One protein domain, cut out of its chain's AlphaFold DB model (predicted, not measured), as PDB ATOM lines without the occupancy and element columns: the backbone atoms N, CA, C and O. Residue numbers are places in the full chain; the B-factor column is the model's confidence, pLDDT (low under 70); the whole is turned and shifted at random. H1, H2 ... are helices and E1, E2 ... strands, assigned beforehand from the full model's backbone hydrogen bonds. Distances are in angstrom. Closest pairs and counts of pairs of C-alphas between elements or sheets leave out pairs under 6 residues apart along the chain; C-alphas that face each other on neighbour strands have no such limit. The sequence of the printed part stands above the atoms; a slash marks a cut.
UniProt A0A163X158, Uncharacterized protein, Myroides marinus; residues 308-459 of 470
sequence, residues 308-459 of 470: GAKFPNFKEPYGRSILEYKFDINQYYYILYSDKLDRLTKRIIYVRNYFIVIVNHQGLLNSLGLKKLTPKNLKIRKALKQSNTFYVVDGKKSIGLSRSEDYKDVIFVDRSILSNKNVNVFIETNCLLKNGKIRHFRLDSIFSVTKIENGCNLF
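What this domain is: This is residues 308 to 459 of the 470 residues of an uncharacterized protein of Myroides marinus (UniProt A0A163X158). Two lobes share one strongly twisted sheet: the long paired strands E3 and E7 run from a curled wall of strands, with E1, E9, E2 and E8, to a small head, where the three strands E4, E5 and E6 lie with H2 across E6 and the short H1 and H3 nearby. The printed part has 152 residues, with the order E1 E2 E3 H1 H2 E4 E5 E6 H3 E7 E8 E9 H4, of mixed class. The sheet is branched, and its neighbour pairs are antiparallel. The whole is compact, with a radius of gyration of the C-alphas of 16.5 A and spans of 50 by 36 by 32 A.

How they stand to each other: Begin at E1, residues 308 to 311, an edge strand antiparallel to E9, residues 446 to 452; find N 311 and O 449, 2.8 A apart. On the other side of E9 lies E2, residues 332 to 338, antiparallel, with N 334 and O 450 at 2.8 A. E2 and E3, residues 344 to 358, form a hairpin, with N 335 and O 347 at 2.9 A. E3 bends by 113 degrees at residue 348, and its pairing is staggered: E2 and E4, residues 389 to 393, lie on one side of it, and E7, residues 423 to 431, on the other. Look for N 356 and O 390 at 2.8 A, and N 357 and O 424 at 2.8 A. H1, residues 361 to 367, is only just not on the sheet, with 4 pairs of C-alphas within 10 A. It forms a helical hairpin with H2, residues 375 to 386; they only just touch, with 3 pairs of C-alphas within 8 A, the closest His 361 and Lys 385 at 6.9 A, through residues 381 to 385 of H2 alone. E4, E5, residues 399 to 402, and E6, residues 411 to 413, are a meander, each strand the antiparallel neighbour of the one before; N 393 and O 400 are 2.8 A apart, N 401 and O 411 2.8 A. H2 is on the sheet, over E6, at a height of 9.1 A, and runs across the strands at 69 degrees to E6 on the local plane. H3, residues 415 to 419, is on the sheet at a height of 6.5 A, over none of its strands. E7 and E8, residues 437 to 442, form a hairpin, with N 429 and O 439 at 2.9 A. H4, residues 455 to 459, only grazes the sheet; its closest C-alpha to E2 is Gly 455, 5.4 A from that of Tyr 332. Every O i to N i+4 pair is within hydrogen-bond range in H1, H2 and H4; H3 has 0 of 1, but 2 of 2 O i to N i+3 pairs.

Where its parts are: Find C-alpha 308, where E1 begins, at (-68.623, 105.288, -43.275). E3 runs 26.1 A from C-alpha 344 at (-88.690, 108.947, -37.575), E7 23.5 A, E2 18.9 A and H2 17.2 A. H4 ends at C-alpha 459, at (-67.102, 119.653, -37.509).

The domain as a whole: The C-alphas farthest apart, of Lys 372 and Leu 458, are 51.9 A apart. The printed part has no cut, and the link E1 to E2, residues 312 to 331, is long. Look for pLDDT under 70 at residues 314 to 320, 371 to 373 and 395 to 396; the mean of the printed part is 87.5.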
ATOM      1  N   GLY A 308     -69.160 106.596 -43.606       90.12
ATOM      2  CA  GLY A 308     -68.623 105.288 -43.275       90.12
ATOM      3  C   GLY A 308     -69.652 104.169 -43.426       90.12
ATOM      4  O   GLY A 308     -70.737 104.317 -43.999       90.12
ATOM      5  N   ALA A 309     -69.336 103.015 -42.839       85.31
ATOM      6  CA  ALA A 309     -70.227 101.862 -42.870       85.31
ATOM      7  C   ALA A 309     -71.603 102.186 -42.250       85.31
ATOM      8  O   ALA A 309     -71.712 102.583 -41.084       85.31
ATOM      9  N   LYS A 310     -72.665 101.966 -43.033       88.19
ATOM     10  CA  LYS A 310     -74.056 102.072 -42.584       88.19
ATOM     11  C   LYS A 310     -74.526 100.759 -41.967       88.19
ATOM     12  O   LYS A 310     -74.345  99.684 -42.536       88.19
ATOM     13  N   PHE A 311     -75.190 100.865 -40.828       86.88
ATOM     14  CA  PHE A 311     -75.742  99.756 -40.077       86.88
ATOM     15  C   PHE A 311     -77.239  99.984 -39.808       86.88
ATOM     16  O   PHE A 311     -77.609 101.109 -39.478       86.88
ATOM     17  N   PRO A 312     -78.108  98.964 -39.897       81.62
ATOM     18  CA  PRO A 312     -77.815  97.612 -40.368       81.62
ATOM     19  C   PRO A 312     -77.469  97.603 -41.862       81.62
ATOM     20  O   PRO A 312     -78.031  98.357 -42.658       81.62
ATOM     21  N   ASN A 313     -76.511  96.756 -42.241       75.69
ATOM     22  CA  ASN A 313     -76.130  96.585 -43.637       75.69
ATOM     23  C   ASN A 313     -77.074  95.575 -44.300       75.69
ATOM     24  O   ASN A 313     -76.862  94.369 -44.212       75.69
ATOM     25  N   PHE A 314     -78.110  96.064 -44.981       69.19
ATOM     26  CA  PHE A 314     -79.089  95.216 -45.673       69.19
ATOM     27  C   PHE A 314     -78.529  94.481 -46.903       69.19
ATOM     28  O   PHE A 314     -79.238  93.671 -47.494       69.19
ATOM     29  N   LYS A 315     -77.276  94.746 -47.305       69.81
ATOM     30  CA  LYS A 315     -76.591  93.954 -48.339       69.81
ATOM     31  C   LYS A 315     -76.087  92.610 -47.800       69.81
ATOM     32  O   LYS A 315     -75.818  91.714 -48.593       69.81
ATOM     33  N   GLU A 316     -75.959  92.455 -46.479       63.97
ATOM     34  CA  GLU A 316     -75.627  91.173 -45.852       63.97
ATOM     35  C   GLU A 316     -76.914  90.383 -45.534       63.97
ATOM     36  O   GLU A 316     -77.867  90.952 -45.000       63.97
ATOM     37  N   PRO A 317     -76.961  89.064 -45.816       51.00
ATOM     38  CA  PRO A 317     -78.174  88.242 -45.694       51.00
ATOM     39  C   PRO A 317     -78.679  88.059 -44.253       51.00
ATOM     40  O   PRO A 317     -79.808  87.621 -44.046       51.00
ATOM     41  N   TYR A 318     -77.872  88.420 -43.254       55.84
ATOM     42  CA  TYR A 318     -78.271  88.446 -41.852       55.84
ATOM     43  C   TYR A 318     -78.299  89.899 -41.396       55.84
ATOM     44  O   TYR A 318     -77.262  90.477 -41.073       55.84
ATOM     45  N   GLY A 319     -79.493  90.499 -41.397       53.44
ATOM     46  CA  GLY A 319     -79.719  91.830 -40.846       53.44
ATOM     47  C   GLY A 319     -79.317  91.846 -39.374       53.44
ATOM     48  O   GLY A 319     -80.074  91.405 -38.512       53.44
ATOM     49  N   ARG A 320     -78.097  92.303 -39.091       64.12
ATOM     50  CA  ARG A 320     -77.592  92.416 -37.723       64.12
ATOM     51  C   ARG A 320     -78.444  93.438 -36.973       64.12
ATOM     52  O   ARG A 320     -78.758  94.502 -37.506       64.12
ATOM     53  N   SER A 321     -78.845  93.111 -35.748       74.06
ATOM     54  CA  SER A 321     -79.627  94.026 -34.909       74.06
ATOM     55  C   SER A 321     -78.801  95.259 -34.553       74.06
ATOM     56  O   SER A 321     -77.602  95.139 -34.313       74.06
ATOM     57  N   ILE A 322     -79.423  96.438 -34.444       81.81
ATOM     58  CA  ILE A 322     -78.749  97.669 -33.984       81.81
ATOM     59  C   ILE A 322     -78.066  97.494 -32.621       81.81
ATOM     60  O   ILE A 322     -77.059  98.138 -32.340       81.81
ATOM     61  N   LEU A 323     -78.560  96.549 -31.812       78.75
ATOM     62  CA  LEU A 323     -77.980  96.150 -30.529       78.75
ATOM     63  C   LEU A 323     -76.579  95.529 -30.650       78.75
ATOM     64  O   LEU A 323     -75.854  95.450 -29.661       78.75
ATOM     65  N   GLU A 324     -76.203  95.069 -31.840       78.06
ATOM     66  CA  GLU A 324     -74.891  94.490 -32.123       78.06
ATOM     67  C   GLU A 324     -73.885  95.530 -32.618       78.06
ATOM     68  O   GLU A 324     -72.684  95.245 -32.622       78.06
ATOM     69  N   TYR A 325     -74.347  96.723 -33.014       84.25
ATOM     70  CA  TYR A 325     -73.467  97.777 -33.498       84.25
ATOM     71  C   TYR A 325     -72.539  98.270 -32.389       84.25
ATOM     72  O   TYR A 325     -72.955  98.515 -31.255       84.25
ATOM     73  N   LYS A 326     -71.264  98.434 -32.738       84.56
ATOM     74  CA  LYS A 326     -70.241  98.949 -31.837       84.56
ATOM     75  C   LYS A 326     -69.999 100.418 -32.149       84.56
ATOM     76  O   LYS A 326     -69.485 100.738 -33.214       84.56
ATOM     77  N   PHE A 327     -70.336 101.287 -31.203       88.62
ATOM     78  CA  PHE A 327     -69.968 102.693 -31.286       88.62
ATOM     79  C   PHE A 327     -68.552 102.888 -30.755       88.62
ATOM     80  O   PHE A 327     -68.244 102.509 -29.623       88.62
ATOM     81  N   ASP A 328     -67.714 103.528 -31.557       90.44
ATOM     82  CA  ASP A 328     -66.491 104.155 -31.079       90.44
ATOM     83  C   ASP A 328     -66.865 105.400 -30.266       90.44
ATOM     84  O   ASP A 328     -67.595 106.275 -30.742       90.44
ATOM     85  N   ILE A 329     -66.369 105.461 -29.032       91.50
ATOM     86  CA  ILE A 329     -66.476 106.644 -28.175       91.50
ATOM     87  C   ILE A 329     -65.657 107.782 -28.797       91.50
ATOM     88  O   ILE A 329     -64.634 107.542 -29.439       91.50
ATOM     89  N   ASN A 330     -66.094 109.019 -28.575       94.00
ATOM     90  CA  ASN A 330     -65.486 110.246 -29.079       94.00
ATOM     91  C   ASN A 330     -65.541 110.393 -30.606       94.00
ATOM     92  O   ASN A 330     -64.645 110.983 -31.206       94.00
ATOM     93  N   GLN A 331     -66.582 109.844 -31.234       95.62
ATOM     94  CA  GLN A 331     -66.795 109.899 -32.682       95.62
ATOM     95  C   GLN A 331     -68.197 110.403 -33.029       95.62
ATOM     96  O   GLN A 331     -69.135 110.292 -32.228       95.62
ATOM     97  N   TYR A 332     -68.334 110.943 -34.243       97.19
ATOM     98  CA  TYR A 332     -69.598 111.444 -34.772       97.19
ATOM     99  C   TYR A 332     -70.335 110.376 -35.581       97.19
ATOM    100  O   TYR A 332     -69.752 109.659 -36.395       97.19
ATOM    101  N   TYR A 333     -71.649 110.316 -35.390       96.75
ATOM    102  CA  TYR A 333     -72.530 109.410 -36.117       96.75
ATOM    103  C   TYR A 333     -73.775 110.135 -36.591       96.75
ATOM    104  O   TYR A 333     -74.326 110.993 -35.895       96.75
ATOM    105  N   TYR A 334     -74.260 109.717 -37.751       96.31
ATOM    106  CA  TYR A 334     -75.571 110.060 -38.257       96.31
ATOM    107  C   TYR A 334     -76.547 108.930 -37.964       96.31
ATOM    108  O   TYR A 334     -76.367 107.800 -38.420       96.31
ATOM    109  N   ILE A 335     -77.582 109.227 -37.185       95.12
ATOM    110  CA  ILE A 335     -78.567 108.238 -36.753       95.12
ATOM    111  C   ILE A 335     -79.954 108.557 -37.290       95.12
ATOM    112  O   ILE A 335     -80.356 109.719 -37.361       95.12
ATOM    113  N   LEU A 336     -80.702 107.506 -37.611       94.12
ATOM    114  CA  LEU A 336     -82.146 107.526 -37.824       94.12
ATOM    115  C   LEU A 336     -82.797 106.808 -36.644       94.12
ATOM    116  O   LEU A 336     -82.488 105.643 -36.402       94.12
ATOM    117  N   TYR A 337     -83.687 107.476 -35.918       93.25
ATOM    118  CA  TYR A 337     -84.305 106.921 -34.711       93.25
ATOM    119  C   TYR A 337     -85.780 107.330 -34.578       93.25
ATOM    120  O   TYR A 337     -86.202 108.334 -35.159       93.25
ATOM    121  N   SER A 338     -86.553 106.547 -33.821       92.38
ATOM    122  CA  SER A 338     -87.919 106.893 -33.402       92.38
ATOM    123  C   SER A 338     -87.864 107.762 -32.148       92.38
ATOM    124  O   SER A 338     -87.223 107.401 -31.155       92.38
ATOM    125  N   ASP A 339     -88.510 108.926 -32.189       86.31
ATOM    126  CA  ASP A 339     -88.680 109.760 -31.004       86.31
ATOM    127  C   ASP A 339     -89.799 109.248 -30.072       86.31
ATOM    128  O   ASP A 339     -90.402 108.203 -30.281       86.31
ATOM    129  N   LYS A 340     -90.085 109.985 -28.991       83.88
ATOM    130  CA  LYS A 340     -91.118 109.594 -28.012       83.88
ATOM    131  C   LYS A 340     -92.547 109.585 -28.578       83.88
ATOM    132  O   LYS A 340     -93.452 109.152 -27.874       83.88
ATOM    133  N   LEU A 341     -92.755 110.137 -29.772       88.31
ATOM    134  CA  LEU A 341     -94.041 110.233 -30.465       88.31
ATOM    135  C   LEU A 341     -94.071 109.328 -31.705       88.31
ATOM    136  O   LEU A 341     -94.871 109.568 -32.608       88.31
ATOM    137  N   ASP A 342     -93.174 108.345 -31.767       85.19
ATOM    138  CA  ASP A 342     -93.017 107.398 -32.868       85.19
ATOM    139  C   ASP A 342     -92.690 108.024 -34.230       85.19
ATOM    140  O   ASP A 342     -92.931 107.444 -35.292       85.19
ATOM    141  N   ARG A 343     -92.099 109.226 -34.225       89.06
ATOM    142  CA  ARG A 343     -91.682 109.906 -35.453       89.06
ATOM    143  C   ARG A 343     -90.248 109.544 -35.787       89.06
ATOM    144  O   ARG A 343     -89.342 109.692 -34.963       89.06
ATOM    145  N   LEU A 344     -90.028 109.156 -37.039       91.00
ATOM    146  CA  LEU A 344     -88.690 108.947 -37.575       91.00
ATOM    147  C   LEU A 344     -87.968 110.283 -37.718       91.00
ATOM    148  O   LEU A 344     -88.414 111.180 -38.435       91.00
ATOM    149  N   THR A 345     -86.831 110.414 -37.046       90.69
ATOM    150  CA  THR A 345     -86.023 111.631 -37.088       90.69
ATOM    151  C   THR A 345     -84.544 111.313 -37.254       90.69
ATOM    152  O   THR A 345     -84.054 110.281 -36.795       90.69
ATOM    153  N   LYS A 346     -83.829 112.210 -37.939       92.94
ATOM    154  CA  LYS A 346     -82.392 112.087 -38.208       92.94
ATOM    155  C   LYS A 346     -81.590 113.041 -37.325       92.94
ATOM    156  O   LYS A 346     -82.065 114.147 -37.041       92.94
ATOM    157  N   ARG A 347     -80.415 112.625 -36.849       93.69
ATOM    158  CA  ARG A 347     -79.537 113.445 -35.990       93.69
ATOM    159  C   ARG A 347     -78.076 113.152 -36.261       93.69
ATOM    160  O   ARG A 347     -77.719 111.999 -36.474       93.69
ATOM    161  N   ILE A 348     -77.250 114.180 -36.101       96.81
ATOM    162  CA  ILE A 348     -75.824 114.009 -35.840       96.81
ATOM    163  C   ILE A 348     -75.609 113.989 -34.324       96.81
ATOM    164  O   ILE A 348     -76.097 114.866 -33.594       96.81
ATOM    165  N   ILE A 349     -74.904 112.966 -33.859       97.06
ATOM    166  CA  ILE A 349     -74.564 112.745 -32.456       97.06
ATOM    167  C   ILE A 349     -73.057 112.551 -32.307       97.06
ATOM    168  O   ILE A 349     -72.431 111.907 -33.140       97.06
ATOM    169  N   TYR A 350     -72.496 113.074 -31.224       97.25
ATOM    170  CA  TYR A 350     -71.149 112.753 -30.765       97.25
ATOM    171  C   TYR A 350     -71.256 111.767 -29.605       97.25
ATOM    172  O   TYR A 350     -71.873 112.096 -28.588       97.25
ATOM    173  N   VAL A 351     -70.734 110.551 -29.756       95.81
ATOM    174  CA  VAL A 351     -70.890 109.493 -28.746       95.81
ATOM    175  C   VAL A 351     -69.906 109.704 -27.606       95.81
ATOM    176  O   VAL A 351     -68.698 109.692 -27.819       95.81
ATOM    177  N   ARG A 352     -70.429 109.847 -26.388       94.19
ATOM    178  CA  ARG A 352     -69.630 109.988 -25.165       94.19
ATOM    179  C   ARG A 352     -69.444 108.661 -24.460       94.19
ATOM    180  O   ARG A 352     -68.336 108.298 -24.105       94.19
ATOM    181  N   ASN A 353     -70.547 107.952 -24.248       91.88
ATOM    182  CA  ASN A 353     -70.569 106.755 -23.425       91.88
ATOM    183  C   ASN A 353     -71.623 105.768 -23.915       91.88
ATOM    184  O   ASN A 353     -72.580 106.108 -24.614       91.88
ATOM    185  N   TYR A 354     -71.448 104.524 -23.485       90.38
ATOM    186  CA  TYR A 354     -72.348 103.421 -23.764       90.38
ATOM    187  C   TYR A 354     -72.639 102.683 -22.461       90.38
ATOM    188  O   TYR A 354     -71.717 102.256 -21.762       90.38
ATOM    189  N   PHE A 355     -73.913 102.564 -22.094       92.44
ATOM    190  CA  PHE A 355     -74.300 101.984 -20.813       92.44
ATOM    191  C   PHE A 355     -75.623 101.230 -20.896       92.44
ATOM    192  O   PHE A 355     -76.444 101.423 -21.793       92.44
ATOM    193  N   ILE A 356     -75.835 100.357 -19.921       93.31
ATOM    194  CA  ILE A 356     -77.080  99.629 -19.735       93.31
ATOM    195  C   ILE A 356     -77.775 100.051 -18.449       93.31
ATOM    196  O   ILE A 356     -77.129 100.385 -17.455       93.31
ATOM    197  N   VAL A 357     -79.101  99.968 -18.466       94.25
ATOM    198  CA  VAL A 357     -79.965 100.147 -17.302       94.25
ATOM    199  C   VAL A 357     -80.782  98.879 -17.092       94.25
ATOM    200  O   VAL A 357     -81.552  98.464 -17.958       94.25
ATOM    201  N   ILE A 358     -80.631  98.259 -15.927       93.44
ATOM    202  CA  ILE A 358     -81.400  97.088 -15.515       93.44
ATOM    203  C   ILE A 358     -82.786  97.555 -15.069       93.44
ATOM    204  O   ILE A 358     -82.927  98.203 -14.032       93.44
ATOM    205  N   VAL A 359     -83.819  97.191 -15.831       93.69
ATOM    206  CA  VAL A 359     -85.217  97.531 -15.510       93.69
ATOM    207  C   VAL A 359     -85.887  96.488 -14.616       93.69
ATOM    208  O   VAL A 359     -86.827  96.806 -13.892       93.69
ATOM    209  N   ASN A 360     -85.402  95.240 -14.623       93.12
ATOM    210  CA  ASN A 360     -85.909  94.180 -13.751       93.12
ATOM    211  C   ASN A 360     -84.787  93.237 -13.299       93.12
ATOM    212  O   ASN A 360     -84.450  92.265 -13.977       93.12
ATOM    213  N   HIS A 361     -84.252  93.489 -12.103       89.38
ATOM    214  CA  HIS A 361     -83.183  92.691 -11.495       89.38
ATOM    215  C   HIS A 361     -83.511  91.210 -11.388       89.38
ATOM    216  O   HIS A 361     -82.715  90.358 -11.781       89.38
ATOM    217  N   GLN A 362     -84.682  90.878 -10.849       88.75
ATOM    218  CA  GLN A 362     -85.036  89.484 -10.604       88.75
ATOM    219  C   GLN A 362     -85.266  88.737 -11.923       88.75
ATOM    220  O   GLN A 362     -84.821  87.595 -12.069       88.75
ATOM    221  N   GLY A 363     -85.906  89.395 -12.892       89.81
ATOM    222  CA  GLY A 363     -86.074  88.887 -14.251       89.81
ATOM    223  C   GLY A 363     -84.733  88.645 -14.939       89.81
ATOM    224  O   GLY A 363     -84.515  87.558 -15.477       89.81
ATOM    225  N   LEU A 364     -83.807  89.604 -14.840       89.88
ATOM    226  CA  LEU A 364     -82.476  89.508 -15.428       89.88
ATOM    227  C   LEU A 364     -81.683  88.337 -14.839       89.88
ATOM    228  O   LEU A 364     -81.222  87.468 -15.578       89.88
ATOM    229  N   LEU A 365     -81.593  88.248 -13.509       87.62
ATOM    230  CA  LEU A 365     -80.879  87.163 -12.826       87.62
ATOM    231  C   LEU A 365     -81.443  85.779 -13.175       87.62
ATOM    232  O   LEU A 365     -80.679  84.823 -13.328       87.62
ATOM    233  N   ASN A 366     -82.768  85.670 -13.311       86.44
ATOM    234  CA  ASN A 366     -83.427  84.440 -13.741       86.44
ATOM    235  C   ASN A 366     -83.067  84.093 -15.191       86.44
ATOM    236  O   ASN A 366     -82.720  82.948 -15.468       86.44
ATOM    237  N   SER A 367     -83.127  85.075 -16.094       86.69
ATOM    238  CA  SER A 367     -82.853  84.881 -17.523       86.69
ATOM    239  C   SER A 367     -81.395  84.529 -17.826       86.69
ATOM    240  O   SER A 367     -81.138  83.743 -18.726       86.69
ATOM    241  N   LEU A 368     -80.447  85.027 -17.026       84.00
ATOM    242  CA  LEU A 368     -79.023  84.698 -17.143       84.00
ATOM    243  C   LEU A 368     -78.650  83.357 -16.478       84.00
ATOM    244  O   LEU A 368     -77.472  83.017 -16.395       84.00
ATOM    245  N   GLY A 369     -79.613  82.601 -15.934       81.06
ATOM    246  CA  GLY A 369     -79.343  81.305 -15.299       81.06
ATOM    247  C   GLY A 369     -78.528  81.388 -13.998       81.06
ATOM    248  O   GLY A 369     -78.033  80.374 -13.503       81.06
ATOM    249  N   LEU A 370     -78.429  82.571 -13.382       76.25
ATOM    250  CA  LEU A 370     -77.611  82.839 -12.188       76.25
ATOM    251  C   LEU A 370     -78.229  82.303 -10.876       76.25
ATOM    252  O   LEU A 370     -77.868  82.741  -9.781       76.25
ATOM    253  N   LYS A 371     -79.159  81.338 -10.965       66.50
ATOM    254  CA  LYS A 371     -79.730  80.622  -9.811       66.50
ATOM    255  C   LYS A 371     -78.744  79.611  -9.207       66.50
ATOM    256  O   LYS A 371     -78.753  79.428  -7.993       66.50
ATOM    257  N   LYS A 372     -77.880  78.983 -10.020       65.75
ATOM    258  CA  LYS A 372     -76.835  78.055  -9.542       65.75
ATOM    259  C   LYS A 372     -75.621  78.848  -9.033       65.75
ATOM    260  O   LYS A 372     -74.970  79.561  -9.799       65.75
ATOM    261  N   LEU A 373     -75.338  78.726  -7.734       66.88
ATOM    262  CA  LEU A 373     -74.327  79.482  -6.981       66.88
ATOM    263  C   LEU A 373     -72.902  78.952  -7.220       66.88
ATOM    264  O   LEU A 373     -72.250  78.463  -6.303       66.88
ATOM    265  N   THR A 374     -72.389  79.057  -8.445       78.31
ATOM    266  CA  THR A 374     -70.936  78.946  -8.643       78.31
ATOM    267  C   THR A 374     -70.249  80.203  -8.090       78.31
ATOM    268  O   THR A 374     -70.859  81.279  -8.100       78.31
ATOM    269  N   PRO A 375     -68.979  80.136  -7.644       76.06
ATOM    270  CA  PRO A 375     -68.251  81.315  -7.157       76.06
ATOM    271  C   PRO A 375     -68.248  82.483  -8.160       76.06
ATOM    272  O   PRO A 375     -68.431  83.641  -7.783       76.06
ATOM    273  N   LYS A 376     -68.145  82.170  -9.461       78.50
ATOM    274  CA  LYS A 376     -68.236  83.139 -10.565       78.50
ATOM    275  C   LYS A 376     -69.621  83.796 -10.644       78.50
ATOM    276  O   LYS A 376     -69.716  85.022 -10.686       78.50
ATOM    277  N   ASN A 377     -70.691  83.000 -10.599       81.75
ATOM    278  CA  ASN A 377     -72.066  83.505 -10.643       81.75
ATOM    279  C   ASN A 377     -72.413  84.333  -9.399       81.75
ATOM    280  O   ASN A 377     -73.162  85.302  -9.502       81.75
ATOM    281  N   LEU A 378     -71.845  83.993  -8.237       82.81
ATOM    282  CA  LEU A 378     -72.022  84.757  -7.004       82.81
ATOM    283  C   LEU A 378     -71.457  86.178  -7.142       82.81
ATOM    284  O   LEU A 378     -72.116  87.133  -6.730       82.81
ATOM    285  N   LYS A 379     -70.270  86.324  -7.748       84.56
ATOM    286  CA  LYS A 379     -69.634  87.628  -7.989       84.56
ATOM    287  C   LYS A 379     -70.474  88.491  -8.934       84.56
ATOM    288  O   LYS A 379     -70.791  89.625  -8.586       84.56
ATOM    289  N   ILE A 380     -70.910  87.931 -10.067       85.19
ATOM    290  CA  ILE A 380     -71.760  88.632 -11.049       85.19
ATOM    291  C   ILE A 380     -73.099  89.029 -10.417       85.19
ATOM    292  O   ILE A 380     -73.513  90.180 -10.510       85.19
ATOM    293  N   ARG A 381     -73.756  88.109  -9.701       85.81
ATOM    294  CA  ARG A 381     -75.035  88.374  -9.028       85.81
ATOM    295  C   ARG A 381     -74.924  89.468  -7.968       85.81
ATOM    296  O   ARG A 381     -75.839  90.279  -7.856       85.81
ATOM    297  N   LYS A 382     -73.848  89.479  -7.172       86.69
ATOM    298  CA  LYS A 382     -73.603  90.543  -6.184       86.69
ATOM    299  C   LYS A 382     -73.422  91.889  -6.878       86.69
ATOM    300  O   LYS A 382     -74.066  92.844  -6.471       86.69
ATOM    301  N   ALA A 383     -72.617  91.937  -7.934       86.38
ATOM    302  CA  ALA A 383     -72.348  93.172  -8.658       86.38
ATOM    303  C   ALA A 383     -73.604  93.731  -9.352       86.38
ATOM    304  O   ALA A 383     -73.929  94.896  -9.148       86.38
ATOM    305  N   LEU A 384     -74.374  92.898 -10.068       87.25
ATOM    306  CA  LEU A 384     -75.608  93.329 -10.741       87.25
ATOM    307  C   LEU A 384     -76.678  93.842  -9.766       87.25
ATOM    308  O   LEU A 384     -77.457  94.702 -10.137       87.25
ATOM    309  N   LYS A 385     -76.708  93.365  -8.515       86.50
ATOM    310  CA  LYS A 385     -77.648  93.854  -7.490       86.50
ATOM    311  C   LYS A 385     -77.269  95.205  -6.877       86.50
ATOM    312  O   LYS A 385     -78.095  95.793  -6.188       86.50
ATOM    313  N   GLN A 386     -76.025  95.650  -7.037       86.62
ATOM    314  CA  GLN A 386     -75.513  96.850  -6.369       86.62
ATOM    315  C   GLN A 386     -75.806  98.144  -7.130       86.62
ATOM    316  O   GLN A 386     -75.668  99.216  -6.553       86.62
ATOM    317  N   SER A 387     -76.172  98.062  -8.409       87.50
ATOM    318  CA  SER A 387     -76.464  99.223  -9.249       87.50
ATOM    319  C   SER A 387     -77.530  98.872 -10.275       87.50
ATOM    320  O   SER A 387     -77.655  97.718 -10.675       87.50
ATOM    321  N   ASN A 388     -78.275  99.876 -10.730       90.81
ATOM    322  CA  ASN A 388     -79.163  99.737 -11.881       90.81
ATOM    323  C   ASN A 388     -78.446 100.078 -13.189       90.81
ATOM    324  O   ASN A 388     -78.881  99.620 -14.238       90.81
ATOM    325  N   THR A 389     -77.361 100.849 -13.129       91.75
ATOM    326  CA  THR A 389     -76.659 101.381 -14.298       91.75
ATOM    327  C   THR A 389     -75.246 100.822 -14.364       91.75
ATOM    328  O   THR A 389     -74.544 100.787 -13.346       91.75
ATOM    329  N   PHE A 390     -74.838 100.393 -15.556       92.69
ATOM    330  CA  PHE A 390     -73.487  99.912 -15.821       92.69
ATOM    331  C   PHE A 390     -72.975 100.426 -17.162       92.69
ATOM    332  O   PHE A 390     -73.642 100.251 -18.179       92.69
ATOM    333  N   TYR A 391     -71.771 100.984 -17.173       90.19
ATOM    334  CA  TYR A 391     -71.042 101.320 -18.390       90.19
ATOM    335  C   TYR A 391     -70.521 100.051 -19.049       90.19
ATOM    336  O   TYR A 391     -70.060  99.124 -18.373       90.19
ATOM    337  N   VAL A 392     -70.626 100.000 -20.368       88.19
ATOM    338  CA  VAL A 392     -70.296  98.819 -21.156       88.19
ATOM    339  C   VAL A 392     -68.901  98.967 -21.748       88.19
ATOM    340  O   VAL A 392     -68.627  99.883 -22.514       88.19
ATOM    341  N   VAL A 393     -68.041  98.000 -21.442       86.19
ATOM    342  CA  VAL A 393     -66.734  97.810 -22.072       86.19
ATOM    343  C   VAL A 393     -66.867  96.681 -23.081       86.19
ATOM    344  O   VAL A 393     -67.061  95.520 -22.708       86.19
ATOM    345  N   ASP A 394     -66.786  97.005 -24.366       75.69
ATOM    346  CA  ASP A 394     -66.958  95.999 -25.409       75.69
ATOM    347  C   ASP A 394     -65.750  95.049 -25.485       75.69
ATOM    348  O   ASP A 394     -64.600  95.475 -25.609       75.69
ATOM    349  N   GLY A 395     -66.016  93.743 -25.427       69.31
ATOM    350  CA  GLY A 395     -65.019  92.680 -25.528       69.31
ATOM    351  C   GLY A 395     -65.406  91.648 -26.592       69.31
ATOM    352  O   GLY A 395     -66.582  91.428 -26.872       69.31
ATOM    353  N   LYS A 396     -64.410  90.970 -27.187       68.25
ATOM    354  CA  LYS A 396     -64.612  90.097 -28.367       68.25
ATOM    355  C   LYS A 396     -65.655  88.981 -28.169       68.25
ATOM    356  O   LYS A 396     -66.384  88.673 -29.100       68.25
ATOM    357  N   LYS A 397     -65.702  88.345 -26.991       74.44
ATOM    358  CA  LYS A 397     -66.610  87.210 -26.686       74.44
ATOM    359  C   LYS A 397     -67.522  87.443 -25.474       74.44
ATOM    360  O   LYS A 397     -68.372  86.614 -25.177       74.44
ATOM    361  N   SER A 398     -67.329  88.544 -24.760       84.44
ATOM    362  CA  SER A 398     -68.051  88.898 -23.536       84.44
ATOM    363  C   SER A 398     -68.075  90.409 -23.398       84.44
ATOM    364  O   SER A 398     -67.121  91.064 -23.817       84.44
ATOM    365  N   ILE A 399     -69.093  90.938 -22.736       87.44
ATOM    366  CA  ILE A 399     -69.183  92.357 -22.407       87.44
ATOM    367  C   ILE A 399     -68.717  92.592 -20.979       87.44
ATOM    368  O   ILE A 399     -69.133  91.889 -20.057       87.44
ATOM    369  N   GLY A 400     -67.830  93.565 -20.808       89.25
ATOM    370  CA  GLY A 400     -67.475  94.104 -19.508       89.25
ATOM    371  C   GLY A 400     -68.532  95.102 -19.046       89.25
ATOM    372  O   GLY A 400     -68.999  95.919 -19.829       89.25
ATOM    373  N   LEU A 401     -68.905  95.045 -17.776       90.94
ATOM    374  CA  LEU A 401     -69.793  95.998 -17.128       90.94
ATOM    375  C   LEU A 401     -69.053  96.646 -15.966       90.94
ATOM    376  O   LEU A 401     -68.567  95.941 -15.079       90.94
ATOM    377  N   SER A 402     -68.991  97.971 -15.952       91.19
ATOM    378  CA  SER A 402     -68.445  98.755 -14.844       91.19
ATOM    379  C   SER A 402     -69.519  99.654 -14.242       91.19
ATOM    380  O   SER A 402     -70.479 100.029 -14.906       91.19
ATOM    381  N   ARG A 403     -69.369  99.997 -12.963       89.19
ATOM    382  CA  ARG A 403     -70.247 100.955 -12.273       89.19
ATOM    383  C   ARG A 403     -69.791 102.403 -12.458       89.19
ATOM    384  O   ARG A 403     -70.515 103.304 -12.052       89.19
ATOM    385  N   SER A 404     -68.614 102.616 -13.037       86.94
ATOM    386  CA  SER A 404     -68.001 103.926 -13.216       86.94
ATOM    387  C   SER A 404     -67.452 104.094 -14.633       86.94
ATOM    388  O   SER A 404     -67.094 103.124 -15.299       86.94
ATOM    389  N   GLU A 405     -67.389 105.343 -15.089       82.56
ATOM    390  CA  GLU A 405     -66.886 105.713 -16.424       82.56
ATOM    391  C   GLU A 405     -65.391 105.455 -16.597       82.56
ATOM    392  O   GLU A 405     -64.922 105.229 -17.705       82.56
ATOM    393  N   ASP A 406     -64.639 105.430 -15.496       84.12
ATOM    394  CA  ASP A 406     -63.217 105.080 -15.492       84.12
ATOM    395  C   ASP A 406     -62.969 103.565 -15.609       84.12
ATOM    396  O   ASP A 406     -61.827 103.110 -15.524       84.12
ATOM    397  N   TYR A 407     -64.035 102.780 -15.793       84.81
ATOM    398  CA  TYR A 407     -64.011 101.338 -16.003       84.81
ATOM    399  C   TYR A 407     -63.277 100.556 -14.907       84.81
ATOM    400  O   TYR A 407     -62.683  99.505 -15.157       84.81
ATOM    401  N   LYS A 408     -63.351 101.020 -13.657       82.75
ATOM    402  CA  LYS A 408     -62.905 100.235 -12.497       82.75
ATOM    403  C   LYS A 408     -63.894  99.105 -12.195       82.75
ATOM    404  O   LYS A 408     -65.075  99.176 -12.530       82.75
ATOM    405  N   ASP A 409     -63.412  98.031 -11.572       85.12
ATOM    406  CA  ASP A 409     -64.231  96.885 -11.140       85.12
ATOM    407  C   ASP A 409     -65.080  96.210 -12.239       85.12
ATOM    408  O   ASP A 409     -66.226  95.815 -12.000       85.12
ATOM    409  N   VAL A 410     -64.531  96.042 -13.447       89.25
ATOM    410  CA  VAL A 410     -65.257  95.423 -14.569       89.25
ATOM    411  C   VAL A 410     -65.653  93.975 -14.258       89.25
ATOM    412  O   VAL A 410     -64.815  93.127 -13.933       89.25
ATOM    413  N   ILE A 411     -66.937  93.660 -14.421       90.00
ATOM    414  CA  ILE A 411     -67.441  92.283 -14.446       90.00
ATOM    415  C   ILE A 411     -67.723  91.869 -15.887       90.00
ATOM    416  O   ILE A 411     -68.357  92.604 -16.631       90.00
ATOM    417  N   PHE A 412     -67.292  90.677 -16.287       89.06
ATOM    418  CA  PHE A 412     -67.565  90.172 -17.631       89.06
ATOM    419  C   PHE A 412     -68.792  89.263 -17.636       89.06
ATOM    420  O   PHE A 412     -68.877  88.308 -16.855       89.06
ATOM    421  N   VAL A 413     -69.723  89.560 -18.536       88.25
ATOM    422  CA  VAL A 413     -70.966  88.821 -18.765       88.25
ATOM    423  C   VAL A 413     -71.107  88.452 -20.240       88.25
ATOM    424  O   VAL A 413     -70.395  88.962 -21.107       88.25
ATOM    425  N   ASP A 414     -72.018  87.529 -20.524       85.75
ATOM    426  CA  ASP A 414     -72.343  87.153 -21.896       85.75
ATOM    427  C   ASP A 414     -73.005  88.319 -22.657       85.75
ATOM    428  O   ASP A 414     -73.781  89.083 -22.074       85.75
ATOM    429  N   ARG A 415     -72.712  88.458 -23.959       85.75
ATOM    430  CA  ARG A 415     -73.218  89.559 -24.804       85.75
ATOM    431  C   ARG A 415     -74.743  89.539 -24.948       85.75
ATOM    432  O   ARG A 415     -75.337  90.596 -25.143       85.75
ATOM    433  N   SER A 416     -75.384  88.379 -24.767       85.94
ATOM    434  CA  SER A 416     -76.850  88.236 -24.732       85.94
ATOM    435  C   SER A 416     -77.536  89.110 -23.677       85.94
ATOM    436  O   SER A 416     -78.747  89.314 -23.740       85.94
ATOM    437  N   ILE A 417     -76.787  89.677 -22.723       88.25
ATOM    438  CA  ILE A 417     -77.334  90.670 -21.799       88.25
ATOM    439  C   ILE A 417     -77.876  91.916 -22.519       88.25
ATOM    440  O   ILE A 417     -78.858  92.486 -22.049       88.25
ATOM    441  N   LEU A 418     -77.290  92.319 -23.655       87.12
ATOM    442  CA  LEU A 418     -77.707  93.513 -24.403       87.12
ATOM    443  C   LEU A 418     -79.062  93.348 -25.096       87.12
ATOM    444  O   LEU A 418     -79.772  94.327 -25.294       87.12
ATOM    445  N   SER A 419     -79.427  92.119 -25.462       86.69
ATOM    446  CA  SER A 419     -80.727  91.790 -26.058       86.69
ATOM    447  C   SER A 419     -81.749  91.321 -25.020       86.69
ATOM    448  O   SER A 419     -82.857  90.903 -25.362       86.69
ATOM    449  N   ASN A 420     -81.404  91.376 -23.731       90.56
ATOM    450  CA  ASN A 420     -82.276  90.915 -22.667       90.56
ATOM    451  C   ASN A 420     -83.406  91.916 -22.407       90.56
ATOM    452  O   ASN A 420     -83.152  93.055 -22.042       90.56
ATOM    453  N   LYS A 421     -84.662  91.460 -22.444       91.44
ATOM    454  CA  LYS A 421     -85.849  92.296 -22.166       91.44
ATOM    455  C   LYS A 421     -85.857  93.010 -20.804       91.44
ATOM    456  O   LYS A 421     -86.675  93.893 -20.582       91.44
ATOM    457  N   ASN A 422     -85.021  92.574 -19.859       93.50
ATOM    458  CA  ASN A 422     -84.901  93.182 -18.532       93.50
ATOM    459  C   ASN A 422     -83.800  94.253 -18.465       93.50
ATOM    460  O   ASN A 422     -83.475  94.724 -17.370       93.50
ATOM    461  N   VAL A 423     -83.215  94.608 -19.608       92.62
ATOM    462  CA  VAL A 423     -82.140  95.581 -19.753       92.62
ATOM    463  C   VAL A 423     -82.493  96.532 -20.888       92.62
ATOM    464  O   VAL A 423     -82.841  96.103 -21.981       92.62
ATOM    465  N   ASN A 424     -82.362  97.827 -20.626       93.38
ATOM    466  CA  ASN A 424     -82.377  98.844 -21.665       93.38
ATOM    467  C   ASN A 424     -80.945  99.276 -21.951       93.38
ATOM    468  O   ASN A 424     -80.175  99.551 -21.030       93.38
ATOM    469  N   VAL A 425     -80.606  99.362 -23.228       92.50
ATOM    470  CA  VAL A 425     -79.287  99.784 -23.688       92.50
ATOM    471  C   VAL A 425     -79.370 101.229 -24.160       92.50
ATOM    472  O   VAL A 425     -80.255 101.567 -24.948       92.50
ATOM    473  N   PHE A 426     -78.452 102.071 -23.697       93.81
ATOM    474  CA  PHE A 426     -78.407 103.491 -24.020       93.81
ATOM    475  C   PHE A 426     -77.036 103.905 -24.551       93.81
ATOM    476  O   PHE A 426     -75.997 103.441 -24.080       93.81
ATOM    477  N   ILE A 427     -77.052 104.842 -25.493       94.44
ATOM    478  CA  ILE A 427     -75.892 105.665 -25.831       94.44
ATOM    479  C   ILE A 427     -76.081 107.051 -25.218       94.44
ATOM    480  O   ILE A 427     -77.146 107.663 -25.347       94.44
ATOM    481  N   GLU A 428     -75.050 107.540 -24.542       95.62
ATOM    482  CA  GLU A 428     -74.942 108.935 -24.142       95.62
ATOM    483  C   GLU A 428     -74.214 109.711 -25.225       95.62
ATOM    484  O   GLU A 428     -73.151 109.301 -25.698       95.62
ATOM    485  N   THR A 429     -74.783 110.841 -25.619       97.12
ATOM    486  CA  THR A 429     -74.274 111.601 -26.753       97.12
ATOM    487  C   THR A 429     -74.438 113.095 -26.546       97.12
ATOM    488  O   THR A 429     -75.404 113.518 -25.914       97.12
ATOM    489  N   ASN A 430     -73.573 113.910 -27.143       97.62
ATOM    490  CA  ASN A 430     -73.903 115.307 -27.409       97.62
ATOM    491  C   ASN A 430     -74.666 115.381 -28.743       97.62
ATOM    492  O   ASN A 430     -74.188 114.898 -29.768       97.62
ATOM    493  N   CYS A 431     -75.864 115.968 -28.747       95.94
ATOM    494  CA  CYS A 431     -76.690 116.071 -29.953       95.94
ATOM    495  C   CYS A 431     -76.532 117.448 -30.606       95.94
ATOM    496  O   CYS A 431     -76.914 118.460 -30.008       95.94
ATOM    497  N   LEU A 432     -76.042 117.489 -31.851       95.19
ATOM    498  CA  LEU A 432     -75.759 118.759 -32.533       95.19
ATOM    499  C   LEU A 432     -77.032 119.576 -32.787       95.19
ATOM    500  O   LEU A 432     -77.073 120.764 -32.487       95.19
ATOM    501  N   LEU A 433     -78.138 118.929 -33.168       92.69
ATOM    502  CA  LEU A 433     -79.433 119.607 -33.323       92.69
ATOM    503  C   LEU A 433     -79.949 120.261 -32.025       92.69
ATOM    504  O   LEU A 433     -80.815 121.135 -32.047       92.69
ATOM    505  N   LYS A 434     -79.475 119.804 -30.862       92.81
ATOM    506  CA  LYS A 434     -79.837 120.358 -29.552       92.81
ATOM    507  C   LYS A 434     -78.713 121.207 -28.966       92.81
ATOM    508  O   LYS A 434     -78.599 121.279 -27.744       92.81
ATOM    509  N   ASN A 435     -77.941 121.871 -29.825       92.75
ATOM    510  CA  ASN A 435     -76.850 122.772 -29.458       92.75
ATOM    511  C   ASN A 435     -75.817 122.091 -28.550       92.75
ATOM    512  O   ASN A 435     -75.419 122.652 -27.534       92.75
ATOM    513  N   GLY A 436     -75.453 120.848 -28.871       94.00
ATOM    514  CA  GLY A 436     -74.387 120.121 -28.183       94.00
ATOM    515  C   GLY A 436     -74.777 119.585 -26.807       94.00
ATOM    516  O   GLY A 436     -73.915 119.079 -26.090       94.00
ATOM    517  N   LYS A 437     -76.058 119.664 -26.425       96.69
ATOM    518  CA  LYS A 437     -76.544 119.143 -25.140       96.69
ATOM    519  C   LYS A 437     -76.500 117.620 -25.078       96.69
ATOM    520  O   LYS A 437     -76.760 116.949 -26.084       96.69
ATOM    521  N   ILE A 438     -76.260 117.095 -23.882       96.81
ATOM    522  CA  ILE A 438     -76.247 115.662 -23.600       96.81
ATOM    523  C   ILE A 438     -77.651 115.086 -23.776       96.81
ATOM    524  O   ILE A 438     -78.657 115.635 -23.309       96.81
ATOM    525  N   ARG A 439     -77.736 113.971 -24.493       95.12
ATOM    526  CA  ARG A 439     -78.952 113.205 -24.738       95.12
ATOM    527  C   ARG A 439     -78.648 111.720 -24.666       95.12
ATOM    528  O   ARG A 439     -77.614 111.256 -25.143       95.12
ATOM    529  N   HIS A 440     -79.618 110.992 -24.134       94.75
ATOM    530  CA  HIS A 440     -79.597 109.544 -24.044       94.75
ATOM    531  C   HIS A 440     -80.551 108.967 -25.081       94.75
ATOM    532  O   HIS A 440     -81.750 109.265 -25.061       94.75
ATOM    533  N   PHE A 441     -80.025 108.146 -25.982       93.75
ATOM    534  CA  PHE A 441     -80.828 107.426 -26.964       93.75
ATOM    535  C   PHE A 441     -80.876 105.959 -26.577       93.75
ATOM    536  O   PHE A 441     -79.837 105.346 -26.330       93.75
ATOM    537  N   ARG A 442     -82.083 105.391 -26.520       92.31
ATOM    538  CA  ARG A 442     -82.228 103.943 -26.399       92.31
ATOM    539  C   ARG A 442     -81.799 103.306 -27.711       92.31
ATOM    540  O   ARG A 442     -82.260 103.723 -28.772       92.31
ATOM    541  N   LEU A 443     -80.948 102.293 -27.634       90.88
ATOM    542  CA  LEU A 443     -80.388 101.665 -28.823       90.88
ATOM    543  C   LEU A 443     -81.461 100.946 -29.651       90.88
ATOM    544  O   LEU A 443     -81.426 101.004 -30.871       90.88
ATOM    545  N   ASP A 444     -82.463 100.357 -28.994       88.25
ATOM    546  CA  ASP A 444     -83.616  99.711 -29.641       88.25
ATOM    547  C   ASP A 444     -84.534 100.675 -30.412       88.25
ATOM    548  O   ASP A 444     -85.348 100.236 -31.218       88.25
ATOM    549  N   SER A 445     -84.400 101.982 -30.183       90.44
ATOM    550  CA  SER A 445     -85.159 103.019 -30.883       90.44
ATOM    551  C   SER A 445     -84.416 103.554 -32.113       90.44
ATOM    552  O   SER A 445     -84.954 104.394 -32.834       90.44
ATOM    553  N   ILE A 446     -83.181 103.104 -32.356       92.88
ATOM    554  CA  ILE A 446     -82.358 103.502 -33.502       92.88
ATOM    555  C   ILE A 446     -82.558 102.493 -34.641       92.88
ATOM    556  O   ILE A 446     -82.320 101.302 -34.482       92.88
ATOM    557  N   PHE A 447     -82.975 102.977 -35.810       90.62
ATOM    558  CA  PHE A 447     -83.193 102.155 -37.005       90.62
ATOM    559  C   PHE A 447     -81.944 102.020 -37.857       90.62
ATOM    560  O   PHE A 447     -81.724 100.972 -38.459       90.62
ATOM    561  N   SER A 448     -81.145 103.083 -37.944       92.06
ATOM    562  CA  SER A 448     -79.868 103.020 -38.639       92.06
ATOM    563  C   SER A 448     -78.844 103.974 -38.056       92.06
ATOM    564  O   SER A 448     -79.195 105.055 -37.582       92.06
ATOM    565  N   VAL A 449     -77.580 103.593 -38.172       94.00
ATOM    566  CA  VAL A 449     -76.399 104.371 -37.805       94.00
ATOM    567  C   VAL A 449     -75.462 104.385 -39.000       94.00
ATOM    568  O   VAL A 449     -75.212 103.345 -39.601       94.00
ATOM    569  N   THR A 450     -74.913 105.545 -39.314       94.62
ATOM    570  CA  THR A 450     -73.804 105.702 -40.250       94.62
ATOM    571  C   THR A 450     -72.707 106.466 -39.524       94.62
ATOM    572  O   THR A 450     -72.976 107.527 -38.956       94.62
ATOM    573  N   LYS A 451     -71.485 105.931 -39.500       94.56
ATOM    574  CA  LYS A 451     -70.325 106.674 -38.990       94.56
ATOM    575  C   LYS A 451     -70.031 107.846 -39.925       94.56
ATOM    576  O   LYS A 451     -70.132 107.690 -41.140       94.56
ATOM    577  N   ILE A 452     -69.716 109.006 -39.361       96.06
ATOM    578  CA  ILE A 452     -69.226 110.146 -40.138       96.06
ATOM    579  C   ILE A 452     -67.709 110.048 -40.126       96.06
ATOM    580  O   ILE A 452     -67.091 110.278 -39.081       96.06
ATOM    581  N   GLU A 453     -67.124 109.643 -41.251       94.88
ATOM    582  CA  GLU A 453     -65.673 109.516 -41.342       94.88
ATOM    583  C   GLU A 453     -65.032 110.892 -41.180       94.88
ATOM    584  O   GLU A 453     -65.557 111.907 -41.639       94.88
ATOM    585  N   ASN A 454     -63.939 110.941 -40.418       92.06
ATOM    586  CA  ASN A 454     -63.248 112.179 -40.056       92.06
ATOM    587  C   ASN A 454     -64.144 113.260 -39.417       92.06
ATOM    588  O   ASN A 454     -63.775 114.434 -39.397       92.06
ATOM    589  N   GLY A 455     -65.288 112.886 -38.822       94.00
ATOM    590  CA  GLY A 455     -66.266 113.835 -38.281       94.00
ATOM    591  C   GLY A 455     -65.682 114.863 -37.304       94.00
ATOM    592  O   GLY A 455     -66.072 116.027 -37.345       94.00
ATOM    593  N   CYS A 456     -64.701 114.481 -36.479       94.62
ATOM    594  CA  CYS A 456     -64.017 115.422 -35.585       94.62
ATOM    595  C   CYS A 456     -63.282 116.523 -36.362       94.62
ATOM    596  O   CYS A 456     -63.409 117.698 -36.037       94.62
ATOM    597  N   ASN A 457     -62.559 116.176 -37.428       94.38
ATOM    598  CA  ASN A 457     -61.873 117.169 -38.253       94.38
ATOM    599  C   ASN A 457     -62.865 118.025 -39.048       94.38
ATOM    600  O   ASN A 457     -62.693 119.242 -39.110       94.38
ATOM    601  N   LEU A 458     -63.940 117.424 -39.565       95.19
ATOM    602  CA  LEU A 458     -64.961 118.136 -40.334       95.19
ATOM    603  C   LEU A 458     -65.706 119.173 -39.483       95.19
ATOM    604  O   LEU A 458     -65.759 120.339 -39.859       95.19
ATOM    605  N   PHE A 459     -66.249 118.780 -38.327       96.38
ATOM    606  CA  PHE A 459     -67.102 119.653 -37.509       96.38
ATOM    607  C   PHE A 459     -66.318 120.605 -36.592       96.38
ATOM    608  O   PHE A 459     -66.797 121.699 -36.278       96.38
TER     609      PHE A 459